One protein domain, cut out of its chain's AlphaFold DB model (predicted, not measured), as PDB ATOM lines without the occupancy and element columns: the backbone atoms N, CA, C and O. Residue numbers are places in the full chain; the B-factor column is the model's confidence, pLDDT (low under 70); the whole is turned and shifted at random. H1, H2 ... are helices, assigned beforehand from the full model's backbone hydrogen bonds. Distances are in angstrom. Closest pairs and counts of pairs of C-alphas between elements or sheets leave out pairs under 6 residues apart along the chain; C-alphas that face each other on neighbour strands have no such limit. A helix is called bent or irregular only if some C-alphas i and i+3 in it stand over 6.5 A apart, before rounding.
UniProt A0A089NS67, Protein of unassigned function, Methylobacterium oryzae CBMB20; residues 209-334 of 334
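This is residues 209 to 334 of the 334 residues of the protein "Protein of unassigned function" of Methylobacterium oryzae CBMB20 (UniProt A0A089NS67). Seven helices stand side by side in a well-formed bundle of two facing rows, H1, H5 and H7 in one row and H3, H4 and H6 in the other, with H2 closing one end between H1 and H3. The chain zigzags through it, each helix running against the one before it. The printed part has 126 residues, with seven named helices, H1 to H7 in chain order, and no named strand; the class is all helix. The whole is compact, with a radius of gyration of the C-alphas of 13.4 A, and spans 36 by 30 by 25 A.

H1, residues 214 to 227, begins at C-alpha 214 at (130.741, 133.877, 121.774) and is 20.1 A long. H2 is residues 229 to 238 and H3 residues 244 to 259, 23.4 A long. H4, residues 264 to 281, is the longest helix by residues, 25.1 A long, with a kink of 34 degrees near residue 274; it is only just irregular, C-alphas 273 and 276 being 7.0 A apart. H5, residues 284 to 298, 21.4 A long, is irregular, with C-alphas 285 and 288 7.1 A apart. H6 is residues 302 to 314. H7, residues 318 to 332, 22.4 A long, is irregular, with C-alphas 322 and 325 7.4 A apart; it ends at C-alpha 332 at (124.411, 156.798, 123.066).

H1 to H7 form an up and down bundle, neighbours in the chain running opposite ways. H1 touches H2 with residues 221 to 226 alone, the closest C-alphas being Tyr 225 and Gly 232, 3.7 A. H2 touches H3 at a steep tilt of 42 degrees, closest at the C-alphas of Leu 236 and Leu 250, 5.7 A. H3 touches H4, closest at the C-alphas of Tyr 245 and Ala 281, 6.0 A. H4 and H5 are the hub, touching four helices each. H4 touches H6, the same way at a shallow tilt of 19 degrees, closest at the C-alphas of Ala 272 and Ile 304, 4.4 A. H5 touches H1, closest at the C-alphas of Glu 215 and Leu 290, 5.1 A. H5 touches H7, the same way at 4 degrees, a shallow tilt, closest at the C-alphas of Gly 288 and Val 320, 4.0 A. H2 and H7 are apart. Every O i to N i+4 pair is within hydrogen-bond range in H1, H2 and H6; the counts are 11 of 12 in H3, 12 of 14 in H4, and 9 of 11 in both H5 and H7.

The two C-alphas farthest apart, those of Trp 230 and Arg 318, are 37.6 A apart. The printed part has no cut, and the six links are tight. Mean pLDDT of the printed part is 89.4; residues 258 to 262 are under 70.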
ATOM      1  N   HIS A 209     139.853 135.088 122.626       83.56
ATOM      2  CA  HIS A 209     139.516 133.838 123.321       83.56
ATOM      3  C   HIS A 209     139.279 133.990 124.834       83.56
ATOM      4  O   HIS A 209     138.580 133.160 125.420       83.56
ATOM      5  N   LYS A 210     139.780 135.056 125.478       86.81
ATOM      6  CA  LYS A 210     139.527 135.311 126.910       86.81
ATOM      7  C   LYS A 210     138.067 135.670 127.194       86.81
ATOM      8  O   LYS A 210     137.599 135.508 128.326       86.81
ATOM      9  N   HIS A 211     137.315 136.153 126.205       89.50
ATOM     10  CA  HIS A 211     135.909 136.480 126.411       89.50
ATOM     11  C   HIS A 211     135.067 135.208 126.523       89.50
ATOM     12  O   HIS A 211     135.014 134.399 125.603       89.50
ATOM     13  N   LYS A 212     134.330 135.057 127.631       88.00
ATOM     14  CA  LYS A 212     133.487 133.872 127.883       88.00
ATOM     15  C   LYS A 212     132.361 133.697 126.857       88.00
ATOM     16  O   LYS A 212     132.037 132.571 126.487       88.00
ATOM     17  N   ARG A 213     131.759 134.802 126.401       90.88
ATOM     18  CA  ARG A 213     130.605 134.799 125.490       90.88
ATOM     19  C   ARG A 213     131.047 134.854 124.031       90.88
ATOM     20  O   ARG A 213     131.801 135.742 123.647       90.88
ATOM     21  N   GLN A 214     130.510 133.953 123.221       93.19
ATOM     22  CA  GLN A 214     130.741 133.877 121.774       93.19
ATOM     23  C   GLN A 214     130.303 135.154 121.028       93.19
ATOM     24  O   GLN A 214     130.959 135.574 120.082       93.19
ATOM     25  N   GLU A 215     129.237 135.824 121.480       95.50
ATOM     26  CA  GLU A 215     128.731 137.059 120.875       95.50
ATOM     27  C   GLU A 215     129.737 138.198 121.044       95.50
ATOM     28  O   GLU A 215     129.956 138.979 120.120       95.50
ATOM     29  N   ARG A 216     130.399 138.241 122.209       94.88
ATOM     30  CA  ARG A 216     131.484 139.185 122.477       94.88
ATOM     31  C   ARG A 216     132.687 138.895 121.587       94.88
ATOM     32  O   ARG A 216     133.227 139.825 121.006       94.88
ATOM     33  N   ARG A 217     133.075 137.622 121.455       93.62
ATOM     34  CA  ARG A 217     134.198 137.209 120.594       93.62
ATOM     35  C   ARG A 217     133.972 137.613 119.141       93.62
ATOM     36  O   ARG A 217     134.847 138.219 118.536       93.62
ATOM     37  N   LEU A 218     132.769 137.371 118.621       94.38
ATOM     38  CA  LEU A 218     132.377 137.813 117.285       94.38
ATOM     39  C   LEU A 218     132.449 139.341 117.140       94.38
ATOM     40  O   LEU A 218     132.986 139.831 116.153       94.38
ATOM     41  N   ALA A 219     131.936 140.100 118.111       95.69
ATOM     42  CA  ALA A 219     131.977 141.561 118.062       95.69
ATOM     43  C   ALA A 219     133.417 142.114 118.071       95.69
ATOM     44  O   ALA A 219     133.719 143.044 117.325       95.69
ATOM     45  N   GLU A 220     134.318 141.521 118.858       94.50
ATOM     46  CA  GLU A 220     135.740 141.890 118.879       94.50
ATOM     47  C   GLU A 220     136.456 141.538 117.569       94.50
ATOM     48  O   GLU A 220     137.205 142.367 117.059       94.50
ATOM     49  N   LEU A 221     136.170 140.380 116.960       92.44
ATOM     50  CA  LEU A 221     136.702 140.029 115.633       92.44
ATOM     51  C   LEU A 221     136.329 141.084 114.582       92.44
ATOM     52  O   LEU A 221     137.176 141.533 113.811       92.44
ATOM     53  N   LEU A 222     135.068 141.533 114.589       94.31
ATOM     54  CA  LEU A 222     134.612 142.612 113.712       94.31
ATOM     55  C   LEU A 222     135.326 143.933 114.013       94.31
ATOM     56  O   LEU A 222     135.666 144.660 113.083       94.31
ATOM     57  N   ARG A 223     135.580 144.249 115.289       94.75
ATOM     58  CA  ARG A 223     136.319 145.459 115.677       94.75
ATOM     59  C   ARG A 223     137.740 145.442 115.130       94.75
ATOM     60  O   ARG A 223     138.166 146.460 114.585       94.75
ATOM     61  N   VAL A 224     138.441 144.314 115.261       90.69
ATOM     62  CA  VAL A 224     139.796 144.156 114.716       90.69
ATOM     63  C   VAL A 224     139.761 144.360 113.205       90.69
ATOM     64  O   VAL A 224     140.489 145.209 112.717       90.69
ATOM     65  N   TYR A 225     138.826 143.733 112.484       90.81
ATOM     66  CA  TYR A 225     138.660 143.926 111.035       90.81
ATOM     67  C   TYR A 225     138.374 145.370 110.599       90.81
ATOM     68  O   TYR A 225     138.860 145.825 109.560       90.81
ATOM     69  N   LEU A 226     137.598 146.126 111.375       91.06
ATOM     70  CA  LEU A 226     137.357 147.537 111.062       91.06
ATOM     71  C   LEU A 226     138.615 148.396 111.258       91.06
ATOM     72  O   LEU A 226     138.828 149.336 110.481       91.06
ATOM     73  N   HIS A 227     139.420 148.075 112.273       87.12
ATOM     74  CA  HIS A 227     140.631 148.804 112.639       87.12
ATOM     75  C   HIS A 227     141.817 148.455 111.729       87.12
ATOM     76  O   HIS A 227     142.407 149.344 111.122       87.12
ATOM     77  N   ASP A 228     142.106 147.164 111.588       82.62
ATOM     78  CA  ASP A 228     143.136 146.590 110.731       82.62
ATOM     79  C   ASP A 228     142.492 145.520 109.834       82.62
ATOM     80  O   ASP A 228     142.122 144.429 110.275       82.62
ATOM     81  N   GLU A 229     142.330 145.855 108.551       81.94
ATOM     82  CA  GLU A 229     141.727 144.953 107.565       81.94
ATOM     83  C   GLU A 229     142.503 143.649 107.444       81.94
ATOM     84  O   GLU A 229     141.897 142.587 107.299       81.94
ATOM     85  N   TRP A 230     143.830 143.722 107.479       75.94
ATOM     86  CA  TRP A 230     144.672 142.570 107.226       75.94
ATOM     87  C   TRP A 230     144.653 141.622 108.418       75.94
ATOM     88  O   TRP A 230     144.355 140.436 108.251       75.94
ATOM     89  N   GLU A 231     144.893 142.146 109.622       80.69
ATOM     90  CA  GLU A 231     144.847 141.346 110.847       80.69
ATOM     91  C   GLU A 231     143.445 140.770 111.047       80.69
ATOM     92  O   GLU A 231     143.286 139.572 111.292       80.69
ATOM     93  N   GLY A 232     142.412 141.590 110.854       84.06
ATOM     94  CA  GLY A 232     141.040 141.131 110.968       84.06
ATOM     95  C   GLY A 232     140.670 140.093 109.919       84.06
ATOM     96  O   GLY A 232     140.048 139.105 110.276       84.06
ATOM     97  N   SER A 233     141.081 140.236 108.657       82.12
ATOM     98  CA  SER A 233     140.807 139.221 107.622       82.12
ATOM     99  C   SER A 233     141.525 137.900 107.915       82.12
ATOM    100  O   SER A 233     140.945 136.822 107.747       82.12
ATOM    101  N   LYS A 234     142.767 137.960 108.419       78.75
ATOM    102  CA  LYS A 234     143.497 136.772 108.890       78.75
ATOM    103  C   LYS A 234     142.745 136.097 110.038       78.75
ATOM    104  O   LYS A 234     142.541 134.883 110.012       78.75
ATOM    105  N   LEU A 235     142.302 136.864 111.031       83.44
ATOM    106  CA  LEU A 235     141.547 136.323 112.160       83.44
ATOM    107  C   LEU A 235     140.187 135.774 111.722       83.44
ATOM    108  O   LEU A 235     139.837 134.675 112.118       83.44
ATOM    109  N   LEU A 236     139.438 136.469 110.866       86.06
ATOM    110  CA  LEU A 236     138.135 136.005 110.378       86.06
ATOM    111  C   LEU A 236     138.223 134.663 109.634       86.06
ATOM    112  O   LEU A 236     137.297 133.861 109.742       86.06
ATOM    113  N   SER A 237     139.316 134.415 108.905       79.25
ATOM    114  CA  SER A 237     139.521 133.180 108.135       79.25
ATOM    115  C   SER A 237     140.084 132.013 108.956       79.25
ATOM    116  O   SER A 237     139.770 130.861 108.663       79.25
ATOM    117  N   SER A 238     140.887 132.290 109.988       80.62
ATOM    118  CA  SER A 238     141.539 131.261 110.823       80.62
ATOM    119  C   SER A 238     140.834 130.988 112.155       80.62
ATOM    120  O   SER A 238     141.011 129.918 112.744       80.62
ATOM    121  N   TYR A 239     140.027 131.927 112.650       84.19
ATOM    122  CA  TYR A 239     139.379 131.804 113.948       84.19
ATOM    123  C   TYR A 239     138.273 130.748 113.913       84.19
ATOM    124  O   TYR A 239     137.373 130.774 113.071       84.19
ATOM    125  N   THR A 240     138.299 129.854 114.898       81.25
ATOM    126  CA  THR A 240     137.259 128.848 115.107       81.25
ATOM    127  C   THR A 240     136.633 129.012 116.486       81.25
ATOM    128  O   THR A 240     137.312 129.171 117.500       81.25
ATOM    129  N   ASP A 241     135.304 128.979 116.531       88.44
ATOM    130  CA  ASP A 241     134.539 128.921 117.769       88.44
ATOM    131  C   ASP A 241     133.904 127.538 117.948       88.44
ATOM    132  O   ASP A 241     133.618 126.819 116.990       88.44
ATOM    133  N   SER A 242     133.589 127.193 119.193       83.31
ATOM    134  CA  SER A 242     132.750 126.031 119.518       83.31
ATOM    135  C   SER A 242     131.359 126.092 118.863       83.31
ATOM    136  O   SER A 242     130.700 125.071 118.663       83.31
ATOM    137  N   SER A 243     130.896 127.296 118.523       83.19
ATOM    138  CA  SER A 243     129.554 127.545 118.018       83.19
ATOM    139  C   SER A 243     129.446 127.517 116.500       83.19
ATOM    140  O   SER A 243     130.048 128.321 115.785       83.19
ATOM    141  N   LYS A 244     128.562 126.645 115.997       80.81
ATOM    142  CA  LYS A 244     128.306 126.485 114.558       80.81
ATOM    143  C   LYS A 244     127.845 127.776 113.875       80.81
ATOM    144  O   LYS A 244     128.209 128.001 112.723       80.81
ATOM    145  N   TYR A 245     127.040 128.614 114.540       84.31
ATOM    146  CA  TYR A 245     126.550 129.836 113.893       84.31
ATOM    147  C   TYR A 245     127.647 130.899 113.789       84.31
ATOM    148  O   TYR A 245     127.707 131.568 112.764       84.31
ATOM    149  N   VAL A 246     128.529 131.016 114.791       84.62
ATOM    150  CA  VAL A 246     129.666 131.949 114.738       84.62
ATOM    151  C   VAL A 246     130.568 131.577 113.571       84.62
ATOM    152  O   VAL A 246     130.807 132.419 112.714       84.62
ATOM    153  N   ASN A 247     130.947 130.303 113.445       79.19
ATOM    154  CA  ASN A 247     131.783 129.841 112.331       79.19
ATOM    155  C   ASN A 247     131.124 130.084 110.966       79.19
ATOM    156  O   ASN A 247     131.775 130.541 110.030       79.19
ATOM    157  N   LYS A 248     129.808 129.849 110.851       83.31
ATOM    158  CA  LYS A 248     129.058 130.149 109.622       83.31
ATOM    159  C   LYS A 248     129.057 131.646 109.303       83.31
ATOM    160  O   LYS A 248     129.223 132.027 108.148       83.31
ATOM    161  N   SER A 249     128.863 132.491 110.310       84.75
ATOM    162  CA  SER A 249     128.903 133.946 110.169       84.75
ATOM    163  C   SER A 249     130.284 134.452 109.756       84.75
ATOM    164  O   SER A 249     130.362 135.291 108.863       84.75
ATOM    165  N   LEU A 250     131.352 133.914 110.351       84.56
ATOM    166  CA  LEU A 250     132.736 134.249 110.014       84.56
ATOM    167  C   LEU A 250     133.087 133.827 108.586       84.56
ATOM    168  O   LEU A 250     133.605 134.641 107.834       84.56
ATOM    169  N   SER A 251     132.704 132.617 108.169       81.75
ATOM    170  CA  SER A 251     132.920 132.137 106.797       81.75
ATOM    171  C   SER A 251     132.229 133.019 105.750       81.75
ATOM    172  O   SER A 251     132.852 133.404 104.764       81.75
ATOM    173  N   ILE A 252     130.965 133.404 105.971       80.75
ATOM    174  CA  ILE A 252     130.270 134.308 105.041       80.75
ATOM    175  C   ILE A 252     130.956 135.676 105.010       80.75
ATOM    176  O   ILE A 252     131.107 136.255 103.936       80.75
ATOM    177  N   LEU A 253     131.361 136.202 106.168       81.25
ATOM    178  CA  LEU A 253     132.018 137.499 106.224       81.25
ATOM    179  C   LEU A 253     133.391 137.476 105.551       81.25
ATOM    180  O   LEU A 253     133.666 138.403 104.804       81.25
ATOM    181  N   SER A 254     134.183 136.417 105.742       82.56
ATOM    182  CA  SER A 254     135.475 136.208 105.073       82.56
ATOM    183  C   SER A 254     135.318 136.274 103.551       82.56
ATOM    184  O   SER A 254     135.990 137.058 102.880       82.56
ATOM    185  N   ASN A 255     134.332 135.555 103.007       76.44
ATOM    186  CA  ASN A 255     134.048 135.564 101.568       76.44
ATOM    187  C   ASN A 255     133.590 136.954 101.070       76.44
ATOM    188  O   ASN A 255     133.865 137.364  99.938       76.44
ATOM    189  N   LEU A 256     132.858 137.703 101.900       72.44
ATOM    190  CA  LEU A 256     132.393 139.044 101.545       72.44
ATOM    191  C   LEU A 256     133.501 140.102 101.650       72.44
ATOM    192  O   LEU A 256     133.556 140.988 100.798       72.44
ATOM    193  N   SER A 257     134.398 140.002 102.635       73.62
ATOM    194  CA  SER A 257     135.568 140.882 102.759       73.62
ATOM    195  C   SER A 257     136.540 140.707 101.596       73.62
ATOM    196  O   SER A 257     137.132 141.676 101.128       73.62
ATOM    197  N   GLU A 258     136.641 139.499 101.036       68.25
ATOM    198  CA  GLU A 258     137.461 139.250  99.846       68.25
ATOM    199  C   GLU A 258     136.964 140.027  98.611       68.25
ATOM    200  O   GLU A 258     137.773 140.466  97.778       68.25
ATOM    201  N   SER A 259     135.646 140.254  98.522       59.75
ATOM    202  CA  SER A 259     134.967 140.803  97.343       59.75
ATOM    203  C   SER A 259     134.559 142.280  97.447       59.75
ATOM    204  O   SER A 259     134.425 142.931  96.406       59.75
ATOM    205  N   LYS A 260     134.370 142.852  98.648       55.09
ATOM    206  CA  LYS A 260     133.863 144.231  98.825       55.09
ATOM    207  C   LYS A 260     134.480 144.966 100.025       55.09
ATOM    208  O   LYS A 260     134.486 144.453 101.132       55.09
ATOM    209  N   GLY A 261     134.865 146.230  99.801       53.41
ATOM    210  CA  GLY A 261     135.257 147.196 100.841       53.41
ATOM    211  C   GLY A 261     136.769 147.320 101.029       53.41
ATOM    212  O   GLY A 261     137.328 146.664 101.892       53.41
ATOM    213  N   ARG A 262     137.421 148.166 100.216       63.72
ATOM    214  CA  ARG A 262     138.888 148.360 100.245       63.72
ATOM    215  C   ARG A 262     139.343 149.464 101.206       63.72
ATOM    216  O   ARG A 262     140.521 149.561 101.519       63.72
ATOM    217  N   ASP A 263     138.428 150.327 101.628       81.94
ATOM    218  CA  ASP A 263     138.679 151.424 102.556       81.94
ATOM    219  C   ASP A 263     137.854 151.251 103.839       81.94
ATOM    220  O   ASP A 263     136.918 150.447 103.904       81.94
ATOM    221  N   HIS A 264     138.198 152.003 104.888       84.75
ATOM    222  CA  HIS A 264     137.528 151.888 106.186       84.75
ATOM    223  C   HIS A 264     136.008 152.085 106.072       84.75
ATOM    224  O   HIS A 264     135.241 151.297 106.621       84.75
ATOM    225  N   SER A 265     135.563 153.080 105.299       88.31
ATOM    226  CA  SER A 265     134.144 153.346 105.040       88.31
ATOM    227  C   SER A 265     133.444 152.160 104.371       88.31
ATOM    228  O   SER A 265     132.352 151.769 104.791       88.31
ATOM    229  N   GLY A 266     134.083 151.534 103.379       88.12
ATOM    230  CA  GLY A 266     133.599 150.319 102.734       88.12
ATOM    231  C   GLY A 266     133.507 149.134 103.695       88.12
ATOM    232  O   GLY A 266     132.508 148.414 103.669       88.12
ATOM    233  N   ARG A 267     134.486 148.959 104.593       90.50
ATOM    234  CA  ARG A 267     134.450 147.914 105.634       90.50
ATOM    235  C   ARG A 267     133.330 148.153 106.645       90.50
ATOM    236  O   ARG A 267     132.591 147.224 106.965       90.50
ATOM    237  N   VAL A 268     133.147 149.394 107.096       93.56
ATOM    238  CA  VAL A 268     132.044 149.794 107.986       93.56
ATOM    239  C   VAL A 268     130.690 149.504 107.331       93.56
ATOM    240  O   VAL A 268     129.825 148.891 107.958       93.56
ATOM    241  N   ALA A 269     130.514 149.882 106.062       92.31
ATOM    242  CA  ALA A 269     129.295 149.610 105.306       92.31
ATOM    243  C   ALA A 269     129.059 148.103 105.106       92.31
ATOM    244  O   ALA A 269     127.928 147.631 105.254       92.31
ATOM    245  N   LEU A 270     130.119 147.336 104.830       91.19
ATOM    246  CA  LEU A 270     130.045 145.884 104.715       91.19
ATOM    247  C   LEU A 270     129.560 145.255 106.027       91.19
ATOM    248  O   LEU A 270     128.571 144.518 106.015       91.19
ATOM    249  N   VAL A 271     130.205 145.576 107.152       94.00
ATOM    250  CA  VAL A 271     129.828 145.044 108.471       94.00
ATOM    251  C   VAL A 271     128.391 145.430 108.813       94.00
ATOM    252  O   VAL A 271     127.613 144.562 109.209       94.00
ATOM    253  N   ALA A 272     127.995 146.686 108.580       95.94
ATOM    254  CA  ALA A 272     126.623 147.147 108.791       95.94
ATOM    255  C   ALA A 272     125.605 146.344 107.963       95.94
ATOM    256  O   ALA A 272     124.582 145.900 108.492       95.94
ATOM    257  N   SER A 273     125.907 146.082 106.686       94.00
ATOM    258  CA  SER A 273     125.053 145.271 105.806       94.00
ATOM    259  C   SER A 273     124.926 143.812 106.263       94.00
ATOM    260  O   SER A 273     123.955 143.133 105.923       94.00
ATOM    261  N   PHE A 274     125.881 143.330 107.065       93.25
ATOM    262  CA  PHE A 274     125.938 141.955 107.546       93.25
ATOM    263  C   PHE A 274     125.204 141.728 108.879       93.25
ATOM    264  O   PHE A 274     124.780 140.602 109.158       93.25
ATOM    265  N   ILE A 275     124.952 142.778 109.671       96.12
ATOM    266  CA  ILE A 275     124.219 142.711 110.955       96.12
ATOM    267  C   ILE A 275     122.877 141.945 110.865       96.12
ATOM    268  O   ILE A 275     122.613 141.101 111.734       96.12
ATOM    269  N   PRO A 276     122.026 142.135 109.833       94.50
ATOM    270  CA  PRO A 276     120.785 141.368 109.700       94.50
ATOM    271  C   PRO A 276     121.029 139.860 109.536       94.50
ATOM    272  O   PRO A 276     120.247 139.042 110.021       94.50
ATOM    273  N   ASN A 277     122.114 139.470 108.862       91.44
ATOM    274  CA  ASN A 277     122.469 138.065 108.654       91.44
ATOM    275  C   ASN A 277     122.972 137.432 109.951       91.44
ATOM    276  O   ASN A 277     122.526 136.337 110.292       91.44
ATOM    277  N   LEU A 278     123.821 138.146 110.699       93.19
ATOM    278  CA  LEU A 278     124.283 137.726 112.025       93.19
ATOM    279  C   LEU A 278     123.104 137.469 112.967       93.19
ATOM    280  O   LEU A 278     123.005 136.408 113.583       93.19
ATOM    281  N   THR A 279     122.161 138.410 113.008       93.25
ATOM    282  CA  THR A 279     120.978 138.319 113.870       93.25
ATOM    283  C   THR A 279     120.091 137.137 113.479       93.25
ATOM    284  O   THR A 279     119.600 136.417 114.345       93.25
ATOM    285  N   ARG A 280     119.899 136.877 112.179       91.00
ATOM    286  CA  ARG A 280     119.114 135.722 111.715       91.00
ATOM    287  C   ARG A 280     119.791 134.385 112.016       91.00
ATOM    288  O   ARG A 280     119.085 133.437 112.357       91.00
ATOM    289  N   ALA A 281     121.117 134.320 111.890       88.12
ATOM    290  CA  ALA A 281     121.902 133.110 112.123       88.12
ATOM    291  C   ALA A 281     121.994 132.727 113.610       88.12
ATOM    292  O   ALA A 281     122.079 131.542 113.922       88.12
ATOM    293  N   ALA A 282     121.952 133.707 114.515       90.56
ATOM    294  CA  ALA A 282     121.958 133.457 115.949       90.56
ATOM    295  C   ALA A 282     120.675 132.755 116.424       90.56
ATOM    296  O   ALA A 282     119.565 133.028 115.937       90.56
ATOM    297  N   PHE A 283     120.826 131.884 117.426       90.25
ATOM    298  CA  PHE A 283     119.700 131.235 118.093       90.25
ATOM    299  C   PHE A 283     118.734 132.283 118.664       90.25
ATOM    300  O   PHE A 283     119.202 133.297 119.185       90.25
ATOM    301  N   PRO A 284     117.405 132.058 118.622       91.00
ATOM    302  CA  PRO A 284     116.415 133.050 119.049       91.00
ATOM    303  C   PRO A 284     116.716 133.693 120.410       91.00
ATOM    304  O   PRO A 284     116.738 134.916 120.515       91.00
ATOM    305  N   GLN A 285     117.078 132.875 121.403       91.50
ATOM    306  CA  GLN A 285     117.382 133.320 122.768       91.50
ATOM    307  C   GLN A 285     118.662 134.173 122.884       91.50
ATOM    308  O   GLN A 285     118.841 134.904 123.854       91.50
ATOM    309  N   GLN A 286     119.564 134.097 121.901       93.25
ATOM    310  CA  GLN A 286     120.862 134.785 121.905       93.25
ATOM    311  C   GLN A 286     120.856 136.089 121.103       93.25
ATOM    312  O   GLN A 286     121.782 136.885 121.221       93.25
ATOM    313  N   ARG A 287     119.812 136.358 120.311       94.81
ATOM    314  CA  ARG A 287     119.766 137.524 119.412       94.81
ATOM    315  C   ARG A 287     119.834 138.858 120.144       94.81
ATOM    316  O   ARG A 287     120.547 139.749 119.698       94.81
ATOM    317  N   GLY A 288     119.139 138.983 121.276       95.94
ATOM    318  CA  GLY A 288     119.220 140.183 122.114       95.94
ATOM    319  C   GLY A 288     120.635 140.406 122.658       95.94
ATOM    320  O   GLY A 288     121.165 141.509 122.569       95.94
ATOM    321  N   ILE A 289     121.279 139.337 123.138       95.81
ATOM    322  CA  ILE A 289     122.657 139.370 123.653       95.81
ATOM    323  C   ILE A 289     123.640 139.745 122.541       95.81
ATOM    324  O   ILE A 289     124.503 140.592 122.754       95.81
ATOM    325  N   LEU A 290     123.492 139.160 121.350       96.44
ATOM    326  CA  LEU A 290     124.326 139.475 120.195       96.44
ATOM    327  C   LEU A 290     124.264 140.963 119.852       96.44
ATOM    328  O   LEU A 290     125.305 141.596 119.711       96.44
ATOM    329  N   LEU A 291     123.061 141.530 119.756       97.38
ATOM    330  CA  LEU A 291     122.895 142.952 119.455       97.38
ATOM    331  C   LEU A 291     123.473 143.852 120.558       97.38
ATOM    332  O   LEU A 291     124.067 144.872 120.228       97.38
ATOM    333  N   ILE A 292     123.371 143.463 121.837       97.75
ATOM    334  CA  ILE A 292     124.018 144.181 122.950       97.75
ATOM    335  C   ILE A 292     125.540 144.183 122.796       97.75
ATOM    336  O   ILE A 292     126.163 145.232 122.936       97.75
ATOM    337  N   GLU A 293     126.156 143.032 122.520       97.69
ATOM    338  CA  GLU A 293     127.616 142.963 122.384       97.69
ATOM    339  C   GLU A 293     128.107 143.712 121.141       97.69
ATOM    340  O   GLU A 293     129.105 144.428 121.217       97.69
ATOM    341  N   LEU A 294     127.378 143.629 120.023       97.44
ATOM    342  CA  LEU A 294     127.671 144.422 118.829       97.44
ATOM    343  C   LEU A 294     127.550 145.924 119.113       97.44
ATOM    344  O   LEU A 294     128.441 146.677 118.731       97.44
ATOM    345  N   ALA A 295     126.504 146.359 119.822       97.44
ATOM    346  CA  ALA A 295     126.326 147.758 120.218       97.44
ATOM    347  C   ALA A 295     127.470 148.235 121.120       97.44
ATOM    348  O   ALA A 295     128.053 149.284 120.876       97.44
ATOM    349  N   ARG A 296     127.843 147.428 122.117       96.94
ATOM    350  CA  ARG A 296     128.909 147.753 123.070       96.94
ATOM    351  C   ARG A 296     130.283 147.894 122.413       96.94
ATOM    352  O   ARG A 296     131.096 148.675 122.888       96.94
ATOM    353  N   VAL A 297     130.584 147.096 121.389       96.25
ATOM    354  CA  VAL A 297     131.918 147.079 120.757       96.25
ATOM    355  C   VAL A 297     131.991 148.000 119.537       96.25
ATOM    356  O   VAL A 297     133.015 148.639 119.303       96.25
ATOM    357  N   LEU A 298     130.920 148.056 118.743       96.69
ATOM    358  CA  LEU A 298     130.902 148.694 117.423       96.69
ATOM    359  C   LEU A 298     130.004 149.939 117.368       96.69
ATOM    360  O   LEU A 298     129.926 150.572 116.316       96.69
ATOM    361  N   GLY A 299     129.340 150.304 118.470       95.25
ATOM    362  CA  GLY A 299     128.358 151.393 118.542       95.25
ATOM    363  C   GLY A 299     128.884 152.766 118.125       95.25
ATOM    364  O   GLY A 299     128.126 153.562 117.585       95.25
ATOM    365  N   LYS A 300     130.193 153.011 118.255       94.44
ATOM    366  CA  LYS A 300     130.842 154.251 117.789       94.44
ATOM    367  C   LYS A 300     130.782 154.463 116.268       94.44
ATOM    368  O   LYS A 300     130.973 155.573 115.780       94.44
ATOM    369  N   HIS A 301     130.552 153.404 115.488       96.19
ATOM    370  CA  HIS A 301     130.432 153.500 114.035       96.19
ATOM    371  C   HIS A 301     128.973 153.775 113.661       96.19
ATOM    372  O   HIS A 301     128.155 152.857 113.641       96.19
ATOM    373  N   THR A 302     128.655 155.023 113.312       96.31
ATOM    374  CA  THR A 302     127.281 155.506 113.058       96.31
ATOM    375  C   THR A 302     126.454 154.605 112.135       96.31
ATOM    376  O   THR A 302     125.305 154.294 112.443       96.31
ATOM    377  N   ILE A 303     127.038 154.119 111.034       97.00
ATOM    378  CA  ILE A 303     126.352 153.239 110.070       97.00
ATOM    379  C   ILE A 303     126.039 151.863 110.687       97.00
ATOM    380  O   ILE A 303     124.954 151.317 110.480       97.00
ATOM    381  N   ILE A 304     126.964 151.304 111.474       97.38
ATOM    382  CA  ILE A 304     126.767 150.016 112.158       97.38
ATOM    383  C   ILE A 304     125.745 150.175 113.285       97.38
ATOM    384  O   ILE A 304     124.834 149.357 113.400       97.38
ATOM    385  N   ALA A 305     125.838 151.251 114.069       97.50
ATOM    386  CA  ALA A 305     124.878 151.587 115.113       97.50
ATOM    387  C   ALA A 305     123.452 151.710 114.558       97.50
ATOM    388  O   ALA A 305     122.527 151.096 115.090       97.50
ATOM    389  N   ALA A 306     123.280 152.412 113.434       97.62
ATOM    390  CA  ALA A 306     121.994 152.516 112.749       97.62
ATOM    391  C   ALA A 306     121.460 151.140 112.310       97.62
ATOM    392  O   ALA A 306     120.280 150.843 112.506       97.62
ATOM    393  N   ALA A 307     122.322 150.269 111.773       98.12
ATOM    394  CA  ALA A 307     121.937 148.909 111.391       98.12
ATOM    395  C   ALA A 307     121.514 148.052 112.601       98.12
ATOM    396  O   ALA A 307     120.519 147.326 112.519       98.12
ATOM    397  N   ILE A 308     122.222 148.161 113.731       98.12
ATOM    398  CA  ILE A 308     121.888 147.476 114.990       98.12
ATOM    399  C   ILE A 308     120.533 147.959 115.522       98.12
ATOM    400  O   ILE A 308     119.658 147.134 115.798       98.12
ATOM    401  N   LEU A 309     120.323 149.278 115.606       97.94
ATOM    402  CA  LEU A 309     119.060 149.871 116.064       97.94
ATOM    403  C   LEU A 309     117.890 149.482 115.163       97.94
ATOM    404  O   LEU A 309     116.812 149.148 115.658       97.94
ATOM    405  N   HIS A 310     118.103 149.456 113.845       97.75
ATOM    406  CA  HIS A 310     117.092 149.011 112.892       97.75
ATOM    407  C   HIS A 310     116.700 147.540 113.107       97.75
ATOM    408  O   HIS A 310     115.514 147.208 113.106       97.75
ATOM    409  N   GLN A 311     117.668 146.643 113.333       97.75
ATOM    410  CA  GLN A 311     117.355 145.241 113.645       97.75
ATOM    411  C   GLN A 311     116.641 145.092 114.994       97.75
ATOM    412  O   GLN A 311     115.693 144.308 115.104       97.75
ATOM    413  N   ALA A 312     117.047 145.862 116.005       96.88
ATOM    414  CA  ALA A 312     116.432 145.831 117.327       96.88
ATOM    415  C   ALA A 312     114.972 146.319 117.305       96.88
ATOM    416  O   ALA A 312     114.105 145.689 117.919       96.88
ATOM    417  N   SER A 313     114.680 147.402 116.578       96.06
ATOM    418  CA  SER A 313     113.335 147.987 116.484       96.06
ATOM    419  C   SER A 313     112.372 147.142 115.647       96.06
ATOM    420  O   SER A 313     111.199 147.023 116.000       96.06
ATOM    421  N   LYS A 314     112.864 146.489 114.586       96.31
ATOM    422  CA  LYS A 314     112.051 145.632 113.709       96.31
ATOM    423  C   LYS A 314     111.715 144.265 114.319       96.31
ATOM    424  O   LYS A 314     110.741 143.633 113.915       96.31
ATOM    425  N   SER A 315     112.522 143.765 115.254       94.06
ATOM    426  CA  SER A 315     112.330 142.429 115.829       94.06
ATOM    427  C   SER A 315     111.244 142.408 116.908       94.06
ATOM    428  O   SER A 315     111.336 143.141 117.888       94.06
ATOM    429  N   ASN A 316     110.273 141.497 116.780       93.62
ATOM    430  CA  ASN A 316     109.241 141.234 117.796       93.62
ATOM    431  C   ASN A 316     109.633 140.126 118.795       93.62
ATOM    432  O   ASN A 316     108.796 139.634 119.546       93.62
ATOM    433  N   GLN A 317     110.891 139.680 118.789       94.50
ATOM    434  CA  GLN A 317     111.343 138.622 119.692       94.50
ATOM    435  C   GLN A 317     111.534 139.153 121.107       94.50
ATOM    436  O   GLN A 317     112.151 140.202 121.297       94.50
ATOM    437  N   ARG A 318     111.044 138.404 122.100       94.38
ATOM    438  CA  ARG A 318     111.035 138.809 123.512       94.38
ATOM    439  C   ARG A 318     112.424 139.217 124.008       94.38
ATOM    440  O   ARG A 318     112.553 140.240 124.672       94.38
ATOM    441  N   GLU A 319     113.456 138.456 123.658       94.06
ATOM    442  CA  GLU A 319     114.840 138.694 124.077       94.06
ATOM    443  C   GLU A 319     115.427 139.959 123.446       94.06
ATOM    444  O   GLU A 319     116.203 140.664 124.086       94.06
ATOM    445  N   VAL A 320     115.037 140.279 122.207       94.81
ATOM    446  CA  VAL A 320     115.462 141.516 121.540       94.81
ATOM    447  C   VAL A 320     114.725 142.715 122.125       94.81
ATOM    448  O   VAL A 320     115.363 143.724 122.402       94.81
ATOM    449  N   ILE A 321     113.416 142.599 122.382       95.81
ATOM    450  CA  ILE A 321     112.618 143.650 123.033       95.81
ATOM    451  C   ILE A 321     113.209 143.997 124.404       95.81
ATOM    452  O   ILE A 321     113.438 145.171 124.684       95.81
ATOM    453  N   ALA A 322     113.522 142.984 125.220       94.06
ATOM    454  CA  ALA A 322     114.148 143.169 126.529       94.06
ATOM    455  C   ALA A 322     115.535 143.838 126.450       94.06
ATOM    456  O   ALA A 322     115.937 144.533 127.377       94.06
ATOM    457  N   ALA A 323     116.256 143.660 125.340       95.25
ATOM    458  CA  ALA A 323     117.585 144.223 125.123       95.25
ATOM    459  C   ALA A 323     117.590 145.674 124.593       95.25
ATOM    460  O   ALA A 323     118.636 146.318 124.634       95.25
ATOM    461  N   ARG A 324     116.459 146.202 124.096       97.25
ATOM    462  CA  ARG A 324     116.405 147.491 123.369       97.25
ATOM    463  C   ARG A 324     116.963 148.674 124.157       97.25
ATOM    464  O   ARG A 324     117.743 149.430 123.591       97.25
ATOM    465  N   SER A 325     116.590 148.812 125.434       95.94
ATOM    466  CA  SER A 325     117.088 149.911 126.279       95.94
ATOM    467  C   SER A 325     118.609 149.864 126.381       95.94
ATOM    468  O   SER A 325     119.274 150.828 126.034       95.94
ATOM    469  N   ALA A 326     119.168 148.699 126.725       96.00
ATOM    470  CA  ALA A 326     120.612 148.540 126.860       96.00
ATOM    471  C   ALA A 326     121.362 148.795 125.540       96.00
ATOM    472  O   ALA A 326     122.437 149.382 125.551       96.00
ATOM    473  N   ILE A 327     120.806 148.368 124.398       96.62
ATOM    474  CA  ILE A 327     121.380 148.650 123.069       96.62
ATOM    475  C   ILE A 327     121.452 150.161 122.824       96.62
ATOM    476  O   ILE A 327     122.492 150.655 122.389       96.62
ATOM    477  N   GLN A 328     120.361 150.878 123.110       95.81
ATOM    478  CA  GLN A 328     120.301 152.330 122.977       95.81
ATOM    479  C   GLN A 328     121.331 153.003 123.890       95.81
ATOM    480  O   GLN A 328     122.102 153.834 123.418       95.81
ATOM    481  N   ASP A 329     121.403 152.578 125.152       95.25
ATOM    482  CA  ASP A 329     122.333 153.124 126.142       95.25
ATOM    483  C   ASP A 329     123.795 152.926 125.719       95.25
ATOM    484  O   ASP A 329     124.599 153.848 125.834       95.25
ATOM    485  N   PHE A 330     124.162 151.754 125.187       94.75
ATOM    486  CA  PHE A 330     125.526 151.530 124.694       94.75
ATOM    487  C   PHE A 330     125.856 152.420 123.497       94.75
ATOM    488  O   PHE A 330     126.952 152.968 123.449       94.75
ATOM    489  N   ILE A 331     124.927 152.598 122.555       94.38
ATOM    490  CA  ILE A 331     125.159 153.427 121.363       94.38
ATOM    491  C   ILE A 331     125.239 154.913 121.723       94.38
ATOM    492  O   ILE A 331     126.081 155.617 121.180       94.38
ATOM    493  N   SER A 332     124.404 155.393 122.645       93.12
ATOM    494  CA  SER A 332     124.411 156.798 123.066       93.12
ATOM    495  C   SER A 332     125.636 157.186 123.902       93.12
ATOM    496  O   SER A 332     125.960 158.368 123.959       93.12
ATOM    497  N   ASN A 333     126.310 156.216 124.530       86.69
ATOM    498  CA  ASN A 333     127.504 156.433 125.357       86.69
ATOM    499  C   ASN A 333     128.833 156.051 124.665       86.69
ATOM    500  O   ASN A 333     129.874 156.101 125.321       86.69
ATOM    501  N   SER A 334     128.804 155.609 123.400       82.94
ATOM    502  CA  SER A 334     129.993 155.196 122.624       82.94
ATOM    503  C   SER A 334     130.590 156.339 121.812       82.94
ATOM    504  O   SER A 334     131.827 156.326 121.635       82.94
TER     505      SER A 334